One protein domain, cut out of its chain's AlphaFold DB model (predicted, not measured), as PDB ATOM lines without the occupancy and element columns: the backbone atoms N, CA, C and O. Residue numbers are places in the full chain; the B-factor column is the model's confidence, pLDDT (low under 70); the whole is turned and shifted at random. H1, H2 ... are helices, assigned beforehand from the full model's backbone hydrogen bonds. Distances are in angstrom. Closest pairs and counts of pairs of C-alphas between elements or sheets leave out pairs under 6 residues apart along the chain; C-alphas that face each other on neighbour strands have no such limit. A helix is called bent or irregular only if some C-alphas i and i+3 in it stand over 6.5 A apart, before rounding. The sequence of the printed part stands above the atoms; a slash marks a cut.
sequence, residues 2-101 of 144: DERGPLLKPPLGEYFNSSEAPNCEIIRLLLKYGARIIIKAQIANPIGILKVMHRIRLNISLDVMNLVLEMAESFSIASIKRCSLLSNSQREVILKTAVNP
ATOM      1  N   ASP A   2      68.392  54.425 128.475       42.47
ATOM      2  CA  ASP A   2      67.528  53.796 127.467       42.47
ATOM      3  C   ASP A   2      66.433  54.808 127.067       42.47
ATOM      4  O   ASP A   2      65.744  55.333 127.943       42.47
ATOM      5  N   GLU A   3      66.297  55.139 125.778       48.31
ATOM      6  CA  GLU A   3      65.423  56.218 125.258       48.31
ATOM      7  C   GLU A   3      63.916  55.970 125.476       48.31
ATOM      8  O   GLU A   3      63.075  56.801 125.146       48.31
ATOM      9  N   ARG A   4      63.547  54.824 126.055       57.38
ATOM     10  CA  ARG A   4      62.161  54.352 126.196       57.38
ATOM     11  C   ARG A   4      61.416  54.908 127.411       57.38
ATOM     12  O   ARG A   4      60.284  54.499 127.661       57.38
ATOM     13  N   GLY A   5      62.027  55.821 128.165       52.62
ATOM     14  CA  GLY A   5      61.486  56.264 129.448       52.62
ATOM     15  C   GLY A   5      61.380  55.106 130.457       52.62
ATOM     16  O   GLY A   5      61.752  53.964 130.167       52.62
ATOM     17  N   PRO A   6      60.916  55.366 131.687       59.97
ATOM     18  CA  PRO A   6      60.654  54.291 132.633       59.97
ATOM     19  C   PRO A   6      59.564  53.365 132.075       59.97
ATOM     20  O   PRO A   6      58.505  53.830 131.656       59.97
ATOM     21  N   LEU A   7      59.809  52.050 132.092       64.25
ATOM     22  CA  LEU A   7      58.792  51.051 131.758       64.25
ATOM     23  C   LEU A   7      57.556  51.295 132.633       64.25
ATOM     24  O   LEU A   7      57.620  51.129 133.856       64.25
ATOM     25  N   LEU A   8      56.442  51.683 132.008       68.31
ATOM     26  CA  LEU A   8      55.160  51.790 132.695       68.31
ATOM     27  C   LEU A   8      54.845  50.439 133.334       68.31
ATOM     28  O   LEU A   8      54.916  49.385 132.693       68.31
ATOM     29  N   LYS A   9      54.533  50.460 134.629       76.19
ATOM     30  CA  LYS A   9      54.135  49.245 135.333       76.19
ATOM     31  C   LYS A   9      52.790  48.772 134.775       76.19
ATOM     32  O   LYS A   9      51.925  49.599 134.487       76.19
ATOM     33  N   PRO A  10      52.586  47.451 134.628       87.12
ATOM     34  CA  PRO A  10      51.288  46.928 134.222       87.12
ATOM     35  C   PRO A  10      50.214  47.320 135.257       87.12
ATOM     36  O   PRO A  10      50.553  47.438 136.437       87.12
ATOM     37  N   PRO A  11      48.928  47.446 134.876       90.69
ATOM     38  CA  PRO A  11      47.858  47.884 135.782       90.69
ATOM     39  C   PRO A  11      47.786  47.094 137.096       90.69
ATOM     40  O   PRO A  11      47.702  47.678 138.172       90.69
ATOM     41  N   LEU A  12      47.916  45.763 137.027       92.56
ATOM     42  CA  LEU A  12      47.986  44.903 138.217       92.56
ATOM     43  C   LEU A  12      49.238  45.170 139.060       92.56
ATOM     44  O   LEU A  12      49.193  45.118 140.284       92.56
ATOM     45  N   GLY A  13      50.356  45.482 138.403       92.31
ATOM     46  CA  GLY A  13      51.594  45.867 139.065       92.31
ATOM     47  C   GLY A  13      51.453  47.150 139.876       92.31
ATOM     48  O   GLY A  13      51.974  47.230 140.988       92.31
ATOM     49  N   GLU A  14      50.742  48.134 139.334       92.25
ATOM     50  CA  GLU A  14      50.457  49.388 140.028       92.25
ATOM     51  C   GLU A  14      49.470  49.174 141.176       92.25
ATOM     52  O   GLU A  14      49.748  49.576 142.302       92.25
ATOM     53  N   TYR A  15      48.389  48.431 140.925       95.06
ATOM     54  CA  TYR A  15      47.377  48.108 141.928       95.06
ATOM     55  C   TYR A  15      47.951  47.400 143.166       95.06
ATOM     56  O   TYR A  15      47.642  47.773 144.295       95.06
ATOM     57  N   PHE A  16      48.847  46.422 142.990       94.25
ATOM     58  CA  PHE A  16      49.497  45.760 144.128       94.25
ATOM     59  C   PHE A  16      50.488  46.656 144.880       94.25
ATOM     60  O   PHE A  16      50.803  46.376 146.032       94.25
ATOM     61  N   ASN A  17      51.014  47.712 144.252       92.00
ATOM     62  CA  ASN A  17      51.867  48.676 144.948       92.00
ATOM     63  C   ASN A  17      51.055  49.708 145.734       92.00
ATOM     64  O   ASN A  17      51.558  50.207 146.738       92.00
ATOM     65  N   SER A  18      49.847  50.039 145.273       92.06
ATOM     66  CA  SER A  18      48.997  51.073 145.869       92.06
ATOM     67  C   SER A  18      47.978  50.546 146.879       92.06
ATOM     68  O   SER A  18      47.378  51.345 147.592       92.06
ATOM     69  N   SER A  19      47.785  49.226 146.970       91.38
ATOM     70  CA  SER A  19      46.833  48.605 147.892       91.38
ATOM     71  C   SER A  19      47.521  47.708 148.919       91.38
ATOM     72  O   SER A  19      48.235  46.769 148.568       91.38
ATOM     73  N   GLU A  20      47.268  47.969 150.204       87.75
ATOM     74  CA  GLU A  20      47.741  47.124 151.310       87.75
ATOM     75  C   GLU A  20      46.939  45.824 151.452       87.75
ATOM     76  O   GLU A  20      47.471  44.816 151.920       87.75
ATOM     77  N   ALA A  21      45.677  45.844 151.018       90.50
ATOM     78  CA  ALA A  21      44.761  44.711 151.027       90.50
ATOM     79  C   ALA A  21      44.084  44.603 149.651       90.50
ATOM     80  O   ALA A  21      42.962  45.087 149.461       90.50
ATOM     81  N   PRO A  22      44.768  44.015 148.652       94.19
ATOM     82  CA  PRO A  22      44.184  43.827 147.335       94.19
ATOM     83  C   PRO A  22      42.903  42.986 147.415       94.19
ATOM     84  O   PRO A  22      42.789  42.063 148.212       94.19
ATOM     85  N   ASN A  23      41.945  43.311 146.558       94.62
ATOM     86  CA  ASN A  23      40.658  42.636 146.427       94.62
ATOM     87  C   ASN A  23      40.577  41.833 145.112       94.62
ATOM     88  O   ASN A  23      40.953  42.341 144.049       94.62
ATOM     89  N   CYS A  24      40.049  40.607 145.193       96.19
ATOM     90  CA  CYS A  24      39.822  39.703 144.064       96.19
ATOM     91  C   CYS A  24      38.927  40.291 142.957       96.19
ATOM     92  O   CYS A  24      39.227  40.108 141.780       96.19
ATOM     93  N   GLU A  25      37.877  41.035 143.303       96.12
ATOM     94  CA  GLU A  25      36.934  41.632 142.348       96.12
ATOM     95  C   GLU A  25      37.609  42.662 141.443       96.12
ATOM     96  O   GLU A  25      37.397  42.669 140.232       96.12
ATOM     97  N   ILE A  26      38.508  43.479 141.997       96.25
ATOM     98  CA  ILE A  26      39.277  44.448 141.204       96.25
ATOM     99  C   ILE A  26      40.233  43.717 140.254       96.25
ATOM    100  O   ILE A  26      40.399  44.123 139.107       96.25
ATOM    101  N   ILE A  27      40.835  42.608 140.690       96.69
ATOM    102  CA  ILE A  27      41.704  41.795 139.829       96.69
ATOM    103  C   ILE A  27      40.889  41.184 138.687       96.69
ATOM    104  O   ILE A  27      41.302  41.292 137.533       96.69
ATOM    105  N   ARG A  28      39.721  40.597 138.976       96.81
ATOM    106  CA  ARG A  28      38.805  40.054 137.957       96.81
ATOM    107  C   ARG A  28      38.361  41.129 136.974       96.81
ATOM    108  O   ARG A  28      38.385  40.885 135.772       96.81
ATOM    109  N   LEU A  29      38.048  42.328 137.461       95.75
ATOM    110  CA  LEU A  29      37.716  43.478 136.626       95.75
ATOM    111  C   LEU A  29      38.872  43.838 135.686       95.75
ATOM    112  O   LEU A  29      38.679  43.945 134.478       95.75
ATOM    113  N   LEU A  30      40.091  43.965 136.210       94.94
ATOM    114  CA  LEU A  30      41.270  44.262 135.395       94.94
ATOM    115  C   LEU A  30      41.500  43.174 134.333       94.94
ATOM    116  O   LEU A  30      41.729  43.496 133.167       94.94
ATOM    117  N   LEU A  31      41.387  41.893 134.702       94.75
ATOM    118  CA  LEU A  31      41.508  40.759 133.777       94.75
ATOM    119  C   LEU A  31      40.421  40.783 132.688       94.75
ATOM    120  O   LEU A  31      40.726  40.593 131.507       94.75
ATOM    121  N   LYS A  32      39.166  41.084 133.056       94.50
ATOM    122  CA  LYS A  32      38.032  41.216 132.126       94.50
ATOM    123  C   LYS A  32      38.340  42.198 130.997       94.50
ATOM    124  O   LYS A  32      38.066  41.881 129.838       94.50
ATOM    125  N   TYR A  33      38.987  43.319 131.318       92.94
ATOM    126  CA  TYR A  33      39.362  44.369 130.364       92.94
ATOM    127  C   TYR A  33      40.751  44.194 129.719       92.94
ATOM    128  O   TYR A  33      41.183  45.051 128.946       92.94
ATOM    129  N   GLY A  34      41.436  43.070 129.955       90.94
ATOM    130  CA  GLY A  34      42.668  42.713 129.242       90.94
ATOM    131  C   GLY A  34      43.961  42.908 130.030       90.94
ATOM    132  O   GLY A  34      45.042  42.816 129.451       90.94
ATOM    133  N   ALA A  35      43.898  43.141 131.344       92.81
ATOM    134  CA  ALA A  35      45.076  42.925 132.173       92.81
ATOM    135  C   ALA A  35      45.491  41.450 132.103       92.81
ATOM    136  O   ALA A  35      44.665  40.551 131.962       92.81
ATOM    137  N   ARG A  36      46.795  41.213 132.215       92.75
ATOM    138  CA  ARG A  36      47.399  39.888 132.084       92.75
ATOM    139  C   ARG A  36      48.293  39.618 133.276       92.75
ATOM    140  O   ARG A  36      48.938  40.531 133.797       92.75
ATOM    141  N   ILE A  37      48.361  38.358 133.686       95.44
ATOM    142  CA  ILE A  37      49.214  37.934 134.794       95.44
ATOM    143  C   ILE A  37      50.372  37.118 134.238       95.44
ATOM    144  O   ILE A  37      50.231  35.954 133.867       95.44
ATOM    145  N   ILE A  38      51.546  37.745 134.204       95.69
ATOM    146  CA  ILE A  38      52.792  37.103 133.791       95.69
ATOM    147  C   ILE A  38      53.760  37.103 134.971       95.69
ATOM    148  O   ILE A  38      54.279  38.143 135.380       95.69
ATOM    149  N   ILE A  39      54.061  35.923 135.512       96.25
ATOM    150  CA  ILE A  39      54.952  35.759 136.668       96.25
ATOM    151  C   ILE A  39      56.391  35.593 136.170       96.25
ATOM    152  O   ILE A  39      57.047  34.556 136.294       96.25
ATOM    153  N   LYS A  40      56.876  36.668 135.546       95.50
ATOM    154  CA  LYS A  40      58.245  36.841 135.053       95.50
ATOM    155  C   LYS A  40      58.777  38.196 135.520       95.50
ATOM    156  O   LYS A  40      58.008  39.083 135.893       95.50
ATOM    157  N   ALA A  41      60.097  38.355 135.532       91.00
ATOM    158  CA  ALA A  41      60.705  39.659 135.777       91.00
ATOM    159  C   ALA A  41      60.433  40.604 134.593       91.00
ATOM    160  O   ALA A  41      60.457  40.155 133.449       91.00
ATOM    161  N   GLN A  42      60.259  41.904 134.862       87.31
ATOM    162  CA  GLN A  42      59.970  42.902 133.818       87.31
ATOM    163  C   GLN A  42      61.028  42.965 132.709       87.31
ATOM    164  O   GLN A  42      60.702  43.204 131.554       87.31
ATOM    165  N   ILE A  43      62.288  42.668 133.046       86.19
ATOM    166  CA  ILE A  43      63.386  42.612 132.072       86.19
ATOM    167  C   ILE A  43      63.205  41.492 131.035       86.19
ATOM    168  O   ILE A  43      63.661  41.616 129.908       86.19
ATOM    169  N   ALA A  44      62.533  40.400 131.415       87.75
ATOM    170  CA  ALA A  44      62.245  39.272 130.533       87.75
ATOM    171  C   ALA A  44      60.865  39.389 129.866       87.75
ATOM    172  O   ALA A  44      60.603  38.723 128.868       87.75
ATOM    173  N   ASN A  45      59.954  40.175 130.443       88.00
ATOM    174  CA  ASN A  45      58.635  40.430 129.887       88.00
ATOM    175  C   ASN A  45      58.101  41.780 130.406       88.00
ATOM    176  O   ASN A  45      57.894  41.879 131.614       88.00
ATOM    177  N   PRO A  46      57.821  42.779 129.549       88.06
ATOM    178  CA  PRO A  46      57.447  44.134 129.979       88.06
ATOM    179  C   PRO A  46      56.255  44.209 130.948       88.06
ATOM    180  O   PRO A  46      56.244  45.044 131.851       88.06
ATOM    181  N   ILE A  47      55.287  43.296 130.818       89.94
ATOM    182  CA  ILE A  47      54.088  43.217 131.671       89.94
ATOM    183  C   ILE A  47      54.247  42.225 132.839       89.94
ATOM    184  O   ILE A  47      53.278  41.863 133.502       89.94
ATOM    185  N   GLY A  48      55.473  41.766 133.104       93.94
ATOM    186  CA  GLY A  48      55.786  40.835 134.181       93.94
ATOM    187  C   GLY A  48      55.584  41.440 135.573       93.94
ATOM    188  O   GLY A  48      56.089  42.521 135.870       93.94
ATOM    189  N   ILE A  49      54.901  40.719 136.464       95.00
ATOM    190  CA  ILE A  49      54.542  41.206 137.808       95.00
ATOM    191  C   ILE A  49      55.365  40.578 138.941       95.00
ATOM    192  O   ILE A  49      55.115  40.853 140.110       95.00
ATOM    193  N   LEU A  50      56.384  39.761 138.641       95.38
ATOM    194  CA  LEU A  50      57.118  39.000 139.669       95.38
ATOM    195  C   LEU A  50      57.654  39.880 140.812       95.38
ATOM    196  O   LEU A  50      57.607  39.482 141.973       95.38
ATOM    197  N   LYS A  51      58.145  41.086 140.495       92.50
ATOM    198  CA  LYS A  51      58.719  41.995 141.496       92.50
ATOM    199  C   LYS A  51      57.688  42.549 142.475       92.50
ATOM    200  O   LYS A  51      58.081  42.905 143.575       92.50
ATOM    201  N   VAL A  52      56.404  42.610 142.121       93.44
ATOM    202  CA  VAL A  52      55.349  43.138 143.005       93.44
ATOM    203  C   VAL A  52      54.617  42.041 143.775       93.44
ATOM    204  O   VAL A  52      53.909  42.346 144.724       93.44
ATOM    205  N   MET A  53      54.836  40.763 143.442       94.75
ATOM    206  CA  MET A  53      54.185  39.622 144.108       94.75
ATOM    207  C   MET A  53      54.404  39.597 145.628       94.75
ATOM    208  O   MET A  53      53.543  39.122 146.361       94.75
ATOM    209  N   HIS A  54      55.524  40.144 146.116       94.44
ATOM    210  CA  HIS A  54      55.809  40.240 147.551       94.44
ATOM    211  C   HIS A  54      54.797  41.108 148.319       94.44
ATOM    212  O   HIS A  54      54.636  40.919 149.525       94.44
ATOM    213  N   ARG A  55      54.108  42.035 147.635       94.50
ATOM    214  CA  ARG A  55      53.070  42.897 148.217       94.50
ATOM    215  C   ARG A  55      51.808  42.122 148.593       94.50
ATOM    216  O   ARG A  55      51.101  42.539 149.501       94.50
ATOM    217  N   ILE A  56      51.560  40.975 147.961       93.88
ATOM    218  CA  ILE A  56      50.430  40.100 148.285       93.88
ATOM    219  C   ILE A  56      50.810  39.260 149.508       93.88
ATOM    220  O   ILE A  56      51.481  38.226 149.407       93.88
ATOM    221  N   ARG A  57      50.424  39.735 150.691       92.88
ATOM    222  CA  ARG A  57      50.755  39.089 151.965       92.88
ATOM    223  C   ARG A  57      49.849  37.878 152.198       92.88
ATOM    224  O   ARG A  57      48.636  38.023 152.307       92.88
ATOM    225  N   LEU A  58      50.438  36.685 152.312       91.69
ATOM    226  CA  LEU A  58      49.692  35.418 152.423       91.69
ATOM    227  C   LEU A  58      48.801  35.322 153.671       91.69
ATOM    228  O   LEU A  58      47.837  34.571 153.664       91.69
ATOM    229  N   ASN A  59      49.119  36.053 154.739       90.00
ATOM    230  CA  ASN A  59      48.331  36.064 155.972       90.00
ATOM    231  C   ASN A  59      47.054  36.915 155.877       90.00
ATOM    232  O   ASN A  59      46.175  36.757 156.714       90.00
ATOM    233  N   ILE A  60      46.972  37.823 154.899       89.44
ATOM    234  CA  ILE A  60      45.849  38.759 154.740       89.44
ATOM    235  C   ILE A  60      45.059  38.439 153.469       89.44
ATOM    236  O   ILE A  60      43.836  38.444 153.494       89.44
ATOM    237  N   SER A  61      45.754  38.147 152.367       92.19
ATOM    238  CA  SER A  61      45.168  38.056 151.024       92.19
ATOM    239  C   SER A  61      45.568  36.747 150.331       92.19
ATOM    240  O   SER A  61      46.151  36.740 149.242       92.19
ATOM    241  N   LEU A  62      45.324  35.614 150.999       94.19
ATOM    242  CA  LEU A  62      45.616  34.280 150.458       94.19
ATOM    243  C   LEU A  62      44.763  33.963 149.222       94.19
ATOM    244  O   LEU A  62      45.256  33.418 148.240       94.19
ATOM    245  N   ASP A  63      43.493  34.335 149.274       96.00
ATOM    246  CA  ASP A  63      42.524  34.300 148.183       96.00
ATOM    247  C   ASP A  63      43.021  35.068 146.950       96.00
ATOM    248  O   ASP A  63      42.992  34.533 145.842       96.00
ATOM    249  N   VAL A  64      43.597  36.259 147.144       96.81
ATOM    250  CA  VAL A  64      44.234  37.019 146.059       96.81
ATOM    251  C   VAL A  64      45.431  36.280 145.483       96.81
ATOM    252  O   VAL A  64      45.557  36.199 144.263       96.81
ATOM    253  N   MET A  65      46.320  35.747 146.327       96.88
ATOM    254  CA  MET A  65      47.465  34.976 145.837       96.88
ATOM    255  C   MET A  65      46.993  33.788 144.992       96.88
ATOM    256  O   MET A  65      47.512  33.571 143.899       96.88
ATOM    257  N   ASN A  66      45.985  33.056 145.469       96.75
ATOM    258  CA  ASN A  66      45.413  31.918 144.758       96.75
ATOM    259  C   ASN A  66      44.813  32.341 143.415       96.75
ATOM    260  O   ASN A  66      45.153  31.741 142.399       96.75
ATOM    261  N   LEU A  67      44.013  33.412 143.386       96.88
ATOM    262  CA  LEU A  67      43.452  33.957 142.150       96.88
ATOM    263  C   LEU A  67      44.554  34.358 141.164       96.88
ATOM    264  O   LEU A  67      44.489  34.018 139.986       96.88
ATOM    265  N   VAL A  68      45.590  35.060 141.630       97.00
ATOM    266  CA  VAL A  68      46.695  35.500 140.770       97.00
ATOM    267  C   VAL A  68      47.436  34.302 140.179       97.00
ATOM    268  O   VAL A  68      47.766  34.307 138.996       97.00
ATOM    269  N   LEU A  69      47.675  33.267 140.979       96.88
ATOM    270  CA  LEU A  69      48.343  32.048 140.531       96.88
ATOM    271  C   LEU A  69      47.490  31.223 139.567       96.88
ATOM    272  O   LEU A  69      48.027  30.705 138.591       96.88
ATOM    273  N   GLU A  70      46.184  31.128 139.808       95.25
ATOM    274  CA  GLU A  70      45.241  30.428 138.932       95.25
ATOM    275  C   GLU A  70      45.106  31.133 137.576       95.25
ATOM    276  O   GLU A  70      45.046  30.487 136.532       95.25
ATOM    277  N   MET A  71      45.095  32.469 137.583       95.75
ATOM    278  CA  MET A  71      44.935  33.291 136.380       95.75
ATOM    279  C   MET A  71      46.256  33.572 135.651       95.75
ATOM    280  O   MET A  71      46.244  34.193 134.586       95.75
ATOM    281  N   ALA A  72      47.394  33.122 136.183       96.50
ATOM    282  CA  ALA A  72      48.695  33.332 135.567       96.50
ATOM    283  C   ALA A  72      48.805  32.622 134.212       96.50
ATOM    284  O   ALA A  72      48.479  31.447 134.061       96.50
ATOM    285  N   GLU A  73      49.301  33.339 133.207       94.75
ATOM    286  CA  GLU A  73      49.473  32.809 131.851       94.75
ATOM    287  C   GLU A  73      50.833  32.138 131.662       94.75
ATOM    288  O   GLU A  73      50.989  31.228 130.852       94.75
ATOM    289  N   SER A  74      51.859  32.616 132.370       94.94
ATOM    290  CA  SER A  74      53.187  32.012 132.312       94.94
ATOM    291  C   SER A  74      54.044  32.365 133.520       94.94
ATOM    292  O   SER A  74      53.901  33.424 134.133       94.94
ATOM    293  N   PHE A  75      54.996  31.481 133.806       96.62
ATOM    294  CA  PHE A  75      55.925  31.582 134.925       96.62
ATOM    295  C   PHE A  75      57.373  31.555 134.425       96.62
ATOM    296  O   PHE A  75      57.675  31.028 133.355       96.62
ATOM    297  N   SER A  76      58.299  32.106 135.210       96.00
ATOM    298  CA  SER A  76      59.739  31.873 135.045       96.00
ATOM    299  C   SER A  76      60.311  31.289 136.330       96.00
ATOM    300  O   SER A  76      60.660  32.026 137.252       96.00
ATOM    301  N   ILE A  77      60.447  29.959 136.377       95.62
ATOM    302  CA  ILE A  77      60.957  29.225 137.548       95.62
ATOM    303  C   ILE A  77      62.330  29.765 137.979       95.62
ATOM    304  O   ILE A  77      62.549  30.036 139.157       95.62
ATOM    305  N   ALA A  78      63.239  29.994 137.025       94.56
ATOM    306  CA  ALA A  78      64.569  30.538 137.305       94.56
ATOM    307  C   ALA A  78      64.518  31.948 137.924       94.56
ATOM    308  O   ALA A  78      65.304  32.264 138.817       94.56
ATOM    309  N   SER A  79      63.584  32.794 137.477       94.88
ATOM    310  CA  SER A  79      63.409  34.138 138.043       94.88
ATOM    311  C   SER A  79      62.788  34.083 139.437       94.88
ATOM    312  O   SER A  79      63.230  34.807 140.321       94.88
ATOM    313  N   ILE A  80      61.806  33.203 139.654       96.38
ATOM    314  CA  ILE A  80      61.136  33.026 140.951       96.38
ATOM    315  C   ILE A  80      62.132  32.530 142.007       96.38
ATOM    316  O   ILE A  80      62.209  33.108 143.092       96.38
ATOM    317  N   LYS A  81      62.954  31.520 141.677       95.44
ATOM    318  CA  LYS A  81      63.986  30.980 142.582       95.44
ATOM    319  C   LYS A  81      64.987  32.046 143.043       95.44
ATOM    320  O   LYS A  81      65.386  32.036 144.199       95.44
ATOM    321  N   ARG A  82      65.364  32.974 142.156       94.44
ATOM    322  CA  ARG A  82      66.344  34.044 142.431       94.44
ATOM    323  C   ARG A  82      65.725  35.344 142.953       94.44
ATOM    324  O   ARG A  82      66.452  36.301 143.200       94.44
ATOM    325  N   CYS A  83      64.401  35.421 143.090       94.12
ATOM    326  CA  CYS A  83      63.741  36.643 143.533       94.12
ATOM    327  C   CYS A  83      63.965  36.859 145.039       94.12
ATOM    328  O   CYS A  83      63.430  36.110 145.865       94.12
ATOM    329  N   SER A  84      64.733  37.895 145.384       94.44
ATOM    330  CA  SER A  84      65.053  38.275 146.768       94.44
ATOM    331  C   SER A  84      63.906  38.972 147.500       94.44
ATOM    332  O   SER A  84      63.899  39.001 148.722       94.44
ATOM    333  N   LEU A  85      62.923  39.510 146.769       95.44
ATOM    334  CA  LEU A  85      61.776  40.214 147.357       95.44
ATOM    335  C   LEU A  85      60.734  39.262 147.959       95.44
ATOM    336  O   LEU A  85      59.935  39.678 148.788       95.44
ATOM    337  N   LEU A  86      60.702  38.000 147.518       95.50
ATOM    338  CA  LEU A  86      59.728  37.019 147.995       95.50
ATOM    339  C   LEU A  86      60.158  36.433 149.340       95.50
ATOM    340  O   LEU A  86      61.295  35.976 149.492       95.50
ATOM    341  N   SER A  87      59.208  36.343 150.269       95.56
ATOM    342  CA  SER A  87      59.358  35.482 151.444       95.56
ATOM    343  C   SER A  87      59.442  34.004 151.038       95.56
ATOM    344  O   SER A  87      59.024  33.618 149.940       95.56
ATOM    345  N   ASN A  88      59.973  33.158 151.925       95.25
ATOM    346  CA  ASN A  88      60.103  31.721 151.659       95.25
ATOM    347  C   ASN A  88      58.739  31.063 151.403       95.25
ATOM    348  O   ASN A  88      58.593  30.355 150.412       95.25
ATOM    349  N   SER A  89      57.725  31.400 152.204       95.44
ATOM    350  CA  SER A  89      56.361  30.889 152.036       95.44
ATOM    351  C   SER A  89      55.734  31.318 150.705       95.44
ATOM    352  O   SER A  89      55.182  30.488 149.987       95.44
ATOM    353  N   GLN A  90      55.875  32.589 150.309       96.19
ATOM    354  CA  GLN A  90      55.423  33.053 148.988       96.19
ATOM    355  C   GLN A  90      56.141  32.311 147.860       96.19
ATOM    356  O   GLN A  90      55.501  31.864 146.909       96.19
ATOM    357  N   ARG A  91      57.467  32.162 147.953       97.00
ATOM    358  CA  ARG A  91      58.262  31.469 146.934       97.00
ATOM    359  C   ARG A  91      57.811  30.020 146.773       97.00
ATOM    360  O   ARG A  91      57.656  29.577 145.640       97.00
ATOM    361  N   GLU A  92      57.589  29.307 147.872       96.25
ATOM    362  CA  GLU A  92      57.124  27.919 147.857       96.25
ATOM    363  C   GLU A  92      55.762  27.778 147.182       96.25
ATOM    364  O   GLU A  92      55.619  26.957 146.277       96.25
ATOM    365  N   VAL A  93      54.788  28.617 147.549       96.38
ATOM    366  CA  VAL A  93      53.443  28.588 146.954       96.38
ATOM    367  C   VAL A  93      53.501  28.882 145.451       96.38
ATOM    368  O   VAL A  93      52.945  28.129 144.652       96.38
ATOM    369  N   ILE A  94      54.236  29.922 145.040       96.94
ATOM    370  CA  ILE A  94      54.373  30.287 143.622       96.94
ATOM    371  C   ILE A  94      55.087  29.172 142.841       96.94
ATOM    372  O   ILE A  94      54.662  28.827 141.739       96.94
ATOM    373  N   LEU A  95      56.168  28.601 143.385       96.94
ATOM    374  CA  LEU A  95      56.910  27.520 142.726       96.94
ATOM    375  C   LEU A  95      56.080  26.246 142.612       96.94
ATOM    376  O   LEU A  95      56.123  25.612 141.562       96.94
ATOM    377  N   LYS A  96      55.313  25.896 143.649       95.94
ATOM    378  CA  LYS A  96      54.410  24.743 143.630       95.94
ATOM    379  C   LYS A  96      53.408  24.854 142.484       95.94
ATOM    380  O   LYS A  96      53.171  23.863 141.804       95.94
ATOM    381  N   THR A  97      52.872  26.040 142.214       95.62
ATOM    382  CA  THR A  97      52.009  26.241 141.042       95.62
ATOM    383  C   THR A  97      52.808  26.217 139.739       95.62
ATOM    384  O   THR A  97      52.413  25.541 138.797       95.62
ATOM    385  N   ALA A  98      53.964  26.887 139.687       95.12
ATOM    386  CA  ALA A  98      54.755  27.055 138.465       95.12
ATOM    387  C   ALA A  98      55.326  25.754 137.870       95.12
ATOM    388  O   ALA A  98      55.658  25.732 136.685       95.12
ATOM    389  N   VAL A  99      55.508  24.702 138.678       94.62
ATOM    390  CA  VAL A  99      55.995  23.391 138.203       94.62
ATOM    391  C   VAL A  99      54.892  22.515 137.615       94.62
ATOM    392  O   VAL A  99      55.195  21.538 136.937       94.62
ATOM    393  N   ASN A 100      53.627  22.855 137.864       92.94
ATOM    394  CA  ASN A 100      52.492  22.126 137.327       92.94
ATOM    395  C   ASN A 100      52.042  22.758 135.999       92.94
ATOM    396  O   ASN A 100      52.055  23.984 135.865       92.94
ATOM    397  N   PRO A 101      51.631  21.949 135.007       90.25
ATOM    398  CA  PRO A 101      51.071  22.482 133.773       90.25
ATOM    399  C   PRO A 101      49.759  23.226 134.055       90.25
ATOM    400  O   PRO A 101      48.961  22.812 134.898       90.25
TER     401      PRO A 101
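AT A GLANCE: This is residues 2 to 101 of the 144 residues of a protein of Medioppia subpectinata (UniProt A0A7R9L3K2). Six short helices make a small ring in the order H1, H2, H4, H6, H5, H3, with H3 set nearest the middle. The loop of residues 33 to 49 covers one end, and residues 2 to 6 stick out as a tail. The printed part has 100 residues, with H1 to H6 along the chain and no named strand; 48 residues are in named elements, the class all helix. It is compact, with a radius of gyration of the C-alphas of 12.9 A and spans of 39 by 30 by 25 A.

HOW THE PARTS SIT: Start at H1, residues 11 to 18, and H2, residues 24 to 32: this helical hairpin only just touches, with 3 pairs of C-alphas within 8 A, the closest Leu 12 and Ile 27 at 7.2 A, at a shallow tilt of 26 degrees, opposite ways. H3, residues 50 to 55, touches H1, the closest C-alphas being Gly 13 and Val 52 at 6.1 A. H4, residues 62 to 70, only just touches H2, with 3 such pairs, Cys 24 and Val 64 closest at 5.5 A. H5, residues 77 to 81, touches H6, residues 88 to 98, with the C-alphas of Ile 77 and Ala 98 closest at 6.6 A. H4 and H6 are close but not clearly touching. Every O i to N i+4 pair is within hydrogen-bond range in H1, H2, H4, H5 and H6; H3 has 0 of 2, but 2 of 3 O i to N i+3 pairs.

IN THESE COORDINATES: Find C-alpha 11 at (47.858, 47.884, 135.782), where H1 begins. H2 and H4 each measure 12.2 A. H3 is irregular, only just: C-alphas 51 and 54 are 6.9 A apart. H6, 15.0 A long, ends at C-alpha 98, (54.755, 27.055, 138.465).

THE WHOLE: The farthest C-alphas, Glu 3 and Asn 59, are 40.5 A apart. The printed part has no cut. The link from H2 to H3 is long, 17 residues; in it residues 38 to 39 pair in parallel with 74 to 75. Residues 2 to 8 have pLDDT under 70.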